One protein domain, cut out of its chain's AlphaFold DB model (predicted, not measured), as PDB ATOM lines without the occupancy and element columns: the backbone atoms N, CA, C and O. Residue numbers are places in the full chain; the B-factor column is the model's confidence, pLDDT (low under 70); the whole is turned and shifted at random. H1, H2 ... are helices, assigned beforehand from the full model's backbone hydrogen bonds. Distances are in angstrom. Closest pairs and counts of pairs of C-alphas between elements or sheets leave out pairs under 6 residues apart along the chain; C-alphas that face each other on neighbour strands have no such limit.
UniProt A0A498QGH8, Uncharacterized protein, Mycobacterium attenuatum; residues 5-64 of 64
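This is residues 5 to 64 of the 64 residues of an uncharacterized protein of Mycobacterium attenuatum (UniProt A0A498QGH8). A helical hairpin with unequal arms: the short helix H1 runs beside the much longer H2, and a broad loop, residues 27 to 40, joins them at one end. The helices come closest in the first half of H1 and spread apart towards the loop; at the other end H2 runs on past H1, while residues 5 to 13, before H1, fold back beside it. The printed part has 60 residues, with two named helices in the order H1, H2, no named strand, and the class all helix. It is only just loose, close to compact, with a radius of gyration of the C-alphas of 13.0 A, and its outline is a rod spanning 44 by 19 by 16 A.

H1, residues 14 to 26, and H2, residues 41 to 62, form a helical hairpin. They touch, and the closest C-alphas, those of Thr 16 and His 52, are 5.5 A apart. H1 touches H2 with residues 15 to 20 alone, and H2 touches H1 with residues 48 to 55 alone. Their lines stand at a shallow tilt of 22 degrees, opposite ways. In H1 and H2 every O i to N i+4 pair is within hydrogen-bond range.

H1 begins at C-alpha 14, at (259.703, 204.987, 167.969), and measures 18.3 A from first to last C-alpha. H2 measures 31.5 A, from C-alpha 41 at (254.672, 209.840, 187.423) to C-alpha 62 at (249.064, 202.738, 157.260).

The two C-alphas farthest apart, those of Ala 37 and Ala 64, are 43.8 A apart. The printed part has no cut and ends at residue 64, the chain's last. The link from H1 to H2 is long, 14 residues. The mean pLDDT of the printed part is 75.7; residue 5 and residues 27 to 42 are under 70.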
ATOM      1  N   PHE A   5     255.888 201.899 180.526       65.19
ATOM      2  CA  PHE A   5     257.054 202.502 181.164       65.19
ATOM      3  C   PHE A   5     258.085 201.456 181.603       65.19
ATOM      4  O   PHE A   5     259.292 201.713 181.527       65.19
ATOM      5  N   ASP A   6     257.612 200.287 182.038       70.00
ATOM      6  CA  ASP A   6     258.440 199.183 182.535       70.00
ATOM      7  C   ASP A   6     258.755 198.143 181.435       70.00
ATOM      8  O   ASP A   6     259.466 197.168 181.676       70.00
ATOM      9  N   SER A   7     258.271 198.363 180.208       74.75
ATOM     10  CA  SER A   7     258.566 197.515 179.048       74.75
ATOM     11  C   SER A   7     260.011 197.683 178.558       74.75
ATOM     12  O   SER A   7     260.652 198.724 178.764       74.75
ATOM     13  N   ASP A   8     260.521 196.649 177.881       78.12
ATOM     14  CA  ASP A   8     261.831 196.686 177.230       78.12
ATOM     15  C   ASP A   8     261.893 197.889 176.264       78.12
ATOM     16  O   ASP A   8     261.072 197.954 175.342       78.12
ATOM     17  N   PRO A   9     262.812 198.861 176.464       73.88
ATOM     18  CA  PRO A   9     262.921 200.032 175.599       73.88
ATOM     19  C   PRO A   9     263.073 199.697 174.115       73.88
ATOM     20  O   PRO A   9     262.596 200.471 173.289       73.88
ATOM     21  N   GLU A  10     263.704 198.571 173.776       80.81
ATOM     22  CA  GLU A  10     263.915 198.154 172.382       80.81
ATOM     23  C   GLU A  10     262.645 197.581 171.731       80.81
ATOM     24  O   GLU A  10     262.557 197.491 170.509       80.81
ATOM     25  N   SER A  11     261.636 197.238 172.537       82.56
ATOM     26  CA  SER A  11     260.335 196.741 172.073       82.56
ATOM     27  C   SER A  11     259.292 197.844 171.844       82.56
ATOM     28  O   SER A  11     258.211 197.574 171.316       82.56
ATOM     29  N   LEU A  12     259.591 199.086 172.247       82.88
ATOM     30  CA  LEU A  12     258.667 200.211 172.135       82.88
ATOM     31  C   LEU A  12     258.706 200.825 170.722       82.88
ATOM     32  O   LEU A  12     259.786 200.999 170.156       82.88
ATOM     33  N   PRO A  13     257.552 201.226 170.161       85.75
ATOM     34  CA  PRO A  13     257.514 201.984 168.923       85.75
ATOM     35  C   PRO A  13     258.206 203.357 169.068       85.75
ATOM     36  O   PRO A  13     258.390 203.853 170.189       85.75
ATOM     37  N   PRO A  14     258.662 203.957 167.951       84.06
ATOM     38  CA  PRO A  14     259.703 204.987 167.969       84.06
ATOM     39  C   PRO A  14     259.362 206.254 168.765       84.06
ATOM     40  O   PRO A  14     260.220 206.764 169.490       84.06
ATOM     41  N   VAL A  15     258.134 206.773 168.671       84.88
ATOM     42  CA  VAL A  15     257.703 207.981 169.398       84.88
ATOM     43  C   VAL A  15     257.501 207.670 170.878       84.88
ATOM     44  O   VAL A  15     257.901 208.470 171.723       84.88
ATOM     45  N   THR A  16     256.962 206.496 171.214       84.69
ATOM     46  CA  THR A  16     256.849 206.027 172.604       84.69
ATOM     47  C   THR A  16     258.231 205.923 173.253       84.69
ATOM     48  O   THR A  16     258.446 206.432 174.357       84.69
ATOM     49  N   ALA A  17     259.196 205.324 172.548       82.75
ATOM     50  CA  ALA A  17     260.575 205.197 173.008       82.75
ATOM     51  C   ALA A  17     261.242 206.571 173.204       82.75
ATOM     52  O   ALA A  17     261.818 206.834 174.264       82.75
ATOM     53  N   ALA A  18     261.110 207.474 172.227       83.62
ATOM     54  CA  ALA A  18     261.662 208.826 172.296       83.62
ATOM     55  C   ALA A  18     261.068 209.634 173.460       83.62
ATOM     56  O   ALA A  18     261.794 210.309 174.191       83.62
ATOM     57  N   LEU A  19     259.757 209.532 173.685       83.56
ATOM     58  CA  LEU A  19     259.081 210.230 174.774       83.56
ATOM     59  C   LEU A  19     259.561 209.744 176.149       83.56
ATOM     60  O   LEU A  19     259.836 210.559 177.034       83.56
ATOM     61  N   ARG A  20     259.729 208.426 176.315       82.56
ATOM     62  CA  ARG A  20     260.286 207.829 177.538       82.56
ATOM     63  C   ARG A  20     261.725 208.290 177.784       82.56
ATOM     64  O   ARG A  20     262.057 208.667 178.907       82.56
ATOM     65  N   GLN A  21     262.565 208.304 176.747       82.00
ATOM     66  CA  GLN A  21     263.949 208.781 176.843       82.00
ATOM     67  C   GLN A  21     264.023 210.264 177.224       82.00
ATOM     68  O   GLN A  21     264.763 210.620 178.140       82.00
ATOM     69  N   CYS A  22     263.220 211.118 176.583       79.75
ATOM     70  CA  CYS A  22     263.124 212.539 176.917       79.75
ATOM     71  C   CYS A  22     262.728 212.750 178.379       79.75
ATOM     72  O   CYS A  22     263.319 213.585 179.063       79.75
ATOM     73  N   TRP A  23     261.761 211.981 178.879       77.31
ATOM     74  CA  TRP A  23     261.354 212.069 180.276       77.31
ATOM     75  C   TRP A  23     262.487 211.700 181.236       77.31
ATOM     76  O   TRP A  23     262.773 212.468 182.153       77.31
ATOM     77  N   ILE A  24     263.160 210.570 181.000       77.69
ATOM     78  CA  ILE A  24     264.289 210.113 181.823       77.69
ATOM     79  C   ILE A  24     265.419 211.150 181.831       77.69
ATOM     80  O   ILE A  24     265.917 211.506 182.898       77.69
ATOM     81  N   ALA A  25     265.797 211.665 180.658       78.25
ATOM     82  CA  ALA A  25     266.890 212.622 180.515       78.25
ATOM     83  C   ALA A  25     266.624 213.950 181.243       78.25
ATOM     84  O   ALA A  25     267.546 214.540 181.802       78.25
ATOM     85  N   ASN A  26     265.370 214.410 181.256       72.94
ATOM     86  CA  ASN A  26     264.989 215.691 181.860       72.94
ATOM     87  C   ASN A  26     264.528 215.572 183.319       72.94
ATOM     88  O   ASN A  26     264.332 216.592 183.975       72.94
ATOM     89  N   ASN A  27     264.391 214.353 183.848       68.69
ATOM     90  CA  ASN A  27     264.031 214.105 185.246       68.69
ATOM     91  C   ASN A  27     265.040 213.167 185.946       68.69
ATOM     92  O   ASN A  27     264.632 212.134 186.502       68.69
ATOM     93  N   PRO A  28     266.350 213.502 185.948       59.41
ATOM     94  CA  PRO A  28     267.387 212.696 186.587       59.41
ATOM     95  C   PRO A  28     267.168 212.698 188.108       59.41
ATOM     96  O   PRO A  28     267.457 213.671 188.795       59.41
ATOM     97  N   GLY A  29     266.585 211.619 188.628       58.06
ATOM     98  CA  GLY A  29     266.170 211.498 190.033       58.06
ATOM     99  C   GLY A  29     264.789 210.870 190.220       58.06
ATOM    100  O   GLY A  29     264.462 210.444 191.318       58.06
ATOM    101  N   THR A  30     263.993 210.750 189.154       57.62
ATOM    102  CA  THR A  30     262.685 210.063 189.190       57.62
ATOM    103  C   THR A  30     262.773 208.549 188.989       57.62
ATOM    104  O   THR A  30     261.796 207.842 189.231       57.62
ATOM    105  N   ILE A  31     263.942 208.020 188.610       55.16
ATOM    106  CA  ILE A  31     264.193 206.575 188.584       55.16
ATOM    107  C   ILE A  31     264.342 206.104 190.040       55.16
ATOM    108  O   ILE A  31     265.429 206.150 190.608       55.16
ATOM    109  N   GLY A  32     263.225 205.713 190.659       52.31
ATOM    110  CA  GLY A  32     263.171 205.188 192.030       52.31
ATOM    111  C   GLY A  32     262.744 206.174 193.129       52.31
ATOM    112  O   GLY A  32     262.640 205.758 194.281       52.31
ATOM    113  N   ALA A  33     262.458 207.444 192.818       51.00
ATOM    114  CA  ALA A  33     261.860 208.371 193.787       51.00
ATOM    115  C   ALA A  33     260.333 208.197 193.858       51.00
ATOM    116  O   ALA A  33     259.680 207.981 192.836       51.00
ATOM    117  N   GLN A  34     259.769 208.298 195.070       51.91
ATOM    118  CA  GLN A  34     258.322 208.225 195.301       51.91
ATOM    119  C   GLN A  34     257.572 209.209 194.396       51.91
ATOM    120  O   GLN A  34     257.904 210.392 194.310       51.91
ATOM    121  N   LEU A  35     256.550 208.677 193.729       52.56
ATOM    122  CA  LEU A  35     255.864 209.235 192.564       52.56
ATOM    123  C   LEU A  35     254.951 210.447 192.870       52.56
ATOM    124  O   LEU A  35     254.061 210.749 192.080       52.56
ATOM    125  N   ASP A  36     255.159 211.153 193.983       50.47
ATOM    126  CA  ASP A  36     254.171 212.106 194.513       50.47
ATOM    127  C   ASP A  36     254.658 213.571 194.576       50.47
ATOM    128  O   ASP A  36     253.868 214.456 194.898       50.47
ATOM    129  N   ALA A  37     255.926 213.873 194.249       49.62
ATOM    130  CA  ALA A  37     256.502 215.222 194.435       49.62
ATOM    131  C   ALA A  37     256.765 216.045 193.147       49.62
ATOM    132  O   ALA A  37     257.009 217.246 193.220       49.62
ATOM    133  N   VAL A  38     256.698 215.431 191.965       52.12
ATOM    134  CA  VAL A  38     256.862 216.045 190.623       52.12
ATOM    135  C   VAL A  38     255.632 215.601 189.825       52.12
ATOM    136  O   VAL A  38     255.258 214.457 190.064       52.12
ATOM    137  N   PRO A  39     254.972 216.419 188.963       53.19
ATOM    138  CA  PRO A  39     253.685 216.094 188.328       53.19
ATOM    139  C   PRO A  39     253.526 214.590 188.082       53.19
ATOM    140  O   PRO A  39     254.259 214.009 187.282       53.19
ATOM    141  N   ALA A  40     252.667 213.985 188.913       62.41
ATOM    142  CA  ALA A  40     252.825 212.627 189.427       62.41
ATOM    143  C   ALA A  40     253.157 211.629 188.309       62.41
ATOM    144  O   ALA A  40     252.354 211.525 187.385       62.41
ATOM    145  N   PRO A  41     254.280 210.895 188.360       62.12
ATOM    146  CA  PRO A  41     254.672 209.840 187.423       62.12
ATOM    147  C   PRO A  41     253.577 208.900 186.900       62.12
ATOM    148  O   PRO A  41     253.716 208.391 185.792       62.12
ATOM    149  N   PHE A  42     252.468 208.716 187.621       65.62
ATOM    150  CA  PHE A  42     251.246 208.102 187.085       65.62
ATOM    151  C   PHE A  42     250.749 208.777 185.791       65.62
ATOM    152  O   PHE A  42     250.420 208.108 184.816       65.62
ATOM    153  N   SER A  43     250.747 210.107 185.758       70.44
ATOM    154  CA  SER A  43     250.374 210.927 184.603       70.44
ATOM    155  C   SER A  43     251.319 210.691 183.427       70.44
ATOM    156  O   SER A  43     250.862 210.589 182.295       70.44
ATOM    157  N   MET A  44     252.626 210.539 183.678       77.12
ATOM    158  CA  MET A  44     253.593 210.224 182.621       77.12
ATOM    159  C   MET A  44     253.410 208.800 182.084       77.12
ATOM    160  O   MET A  44     253.436 208.603 180.872       77.12
ATOM    161  N   ARG A  45     253.179 207.815 182.963       78.06
ATOM    162  CA  ARG A  45     252.852 206.437 182.559       78.06
ATOM    163  C   ARG A  45     251.597 206.405 181.679       78.06
ATOM    164  O   ARG A  45     251.625 205.832 180.597       78.06
ATOM    165  N   ALA A  46     250.547 207.127 182.073       79.69
ATOM    166  CA  ALA A  46     249.320 207.251 181.287       79.69
ATOM    167  C   ALA A  46     249.536 207.945 179.927       79.69
ATOM    168  O   ALA A  46     248.941 207.543 178.927       79.69
ATOM    169  N   VAL A  47     250.397 208.969 179.866       81.62
ATOM    170  CA  VAL A  47     250.771 209.631 178.607       81.62
ATOM    171  C   VAL A  47     251.539 208.674 177.689       81.62
ATOM    172  O   VAL A  47     251.240 208.623 176.498       81.62
ATOM    173  N   LEU A  48     252.483 207.892 178.221       83.75
ATOM    174  CA  LEU A  48     253.223 206.895 177.437       83.75
ATOM    175  C   LEU A  48     252.304 205.811 176.879       83.75
ATOM    176  O   LEU A  48     252.374 205.526 175.687       83.75
ATOM    177  N   ASP A  49     251.384 205.290 177.692       84.12
ATOM    178  CA  ASP A  49     250.389 204.313 177.243       84.12
ATOM    179  C   ASP A  49     249.493 204.884 176.130       84.12
ATOM    180  O   ASP A  49     249.207 204.208 175.138       84.12
ATOM    181  N   ALA A  50     249.060 206.144 176.257       83.62
ATOM    182  CA  ALA A  50     248.233 206.801 175.246       83.62
ATOM    183  C   ALA A  50     248.984 207.001 173.919       83.62
ATOM    184  O   ALA A  50     248.419 206.763 172.849       83.62
ATOM    185  N   VAL A  51     250.257 207.404 173.980       89.12
ATOM    186  CA  VAL A  51     251.114 207.564 172.794       89.12
ATOM    187  C   VAL A  51     251.383 206.214 172.134       89.12
ATOM    188  O   VAL A  51     251.232 206.101 170.920       89.12
ATOM    189  N   HIS A  52     251.660 205.175 172.919       87.69
ATOM    190  CA  HIS A  52     251.841 203.817 172.416       87.69
ATOM    191  C   HIS A  52     250.598 203.300 171.686       87.69
ATOM    192  O   HIS A  52     250.684 202.799 170.563       87.69
ATOM    193  N   ALA A  53     249.414 203.476 172.281       89.56
ATOM    194  CA  ALA A  53     248.148 203.100 171.657       89.56
ATOM    195  C   ALA A  53     247.891 203.857 170.347       89.56
ATOM    196  O   ALA A  53     247.376 203.275 169.388       89.56
ATOM    197  N   LEU A  54     248.253 205.142 170.300       90.88
ATOM    198  CA  LEU A  54     248.127 205.955 169.097       90.88
ATOM    199  C   LEU A  54     249.078 205.478 167.997       90.88
ATOM    200  O   LEU A  54     248.631 205.303 166.866       90.88
ATOM    201  N   GLU A  55     250.346 205.215 168.318       91.25
ATOM    202  CA  GLU A  55     251.328 204.712 167.350       91.25
ATOM    203  C   GLU A  55     250.907 203.373 166.748       91.25
ATOM    204  O   GLU A  55     250.933 203.212 165.530       91.25
ATOM    205  N   LEU A  56     250.439 202.435 167.577       90.81
ATOM    206  CA  LEU A  56     249.931 201.152 167.087       90.81
ATOM    207  C   LEU A  56     248.728 201.331 166.156       90.81
ATOM    208  O   LEU A  56     248.599 200.624 165.156       90.81
ATOM    209  N   ARG A  57     247.842 202.287 166.461       92.62
ATOM    210  CA  ARG A  57     246.672 202.571 165.626       92.62
ATOM    211  C   ARG A  57     247.054 203.234 164.303       92.62
ATOM    212  O   ARG A  57     246.454 202.892 163.291       92.62
ATOM    213  N   VAL A  58     248.025 204.149 164.297       93.69
ATOM    214  CA  VAL A  58     248.553 204.764 163.066       93.69
ATOM    215  C   VAL A  58     249.204 203.703 162.186       93.69
ATOM    216  O   VAL A  58     248.817 203.579 161.032       93.69
ATOM    217  N   ALA A  59     250.084 202.864 162.740       89.75
ATOM    218  CA  ALA A  59     250.721 201.783 161.987       89.75
ATOM    219  C   ALA A  59     249.694 200.808 161.381       89.75
ATOM    220  O   ALA A  59     249.828 200.386 160.235       89.75
ATOM    221  N   ALA A  60     248.629 200.480 162.123       92.19
ATOM    222  CA  ALA A  60     247.542 199.648 161.612       92.19
ATOM    223  C   ALA A  60     246.737 200.325 160.486       92.19
ATOM    224  O   ALA A  60     246.270 199.634 159.585       92.19
ATOM    225  N   LEU A  61     246.565 201.653 160.531       93.88
ATOM    226  CA  LEU A  61     245.912 202.423 159.468       93.88
ATOM    227  C   LEU A  61     246.791 202.546 158.219       93.88
ATOM    228  O   LEU A  61     246.261 202.521 157.118       93.88
ATOM    229  N   GLU A  62     248.109 202.673 158.377       93.69
ATOM    230  CA  GLU A  62     249.064 202.738 157.260       93.69
ATOM    231  C   GLU A  62     249.233 201.394 156.537       93.69
ATOM    232  O   GLU A  62     249.622 201.363 155.372       93.69
ATOM    233  N   ALA A  63     248.946 200.283 157.219       88.44
ATOM    234  CA  ALA A  63     249.007 198.939 156.654       88.44
ATOM    235  C   ALA A  63     247.728 198.504 155.903       88.44
ATOM    236  O   ALA A  63     247.713 197.403 155.347       88.44
ATOM    237  N   ALA A  64     246.665 199.320 155.926       70.00
ATOM    238  CA  ALA A  64     245.371 199.057 155.288       70.00
ATOM    239  C   ALA A  64     245.267 199.717 153.904       70.00
ATOM    240  O   ALA A  64     244.676 199.074 153.006       70.00
TER     241      ALA A  64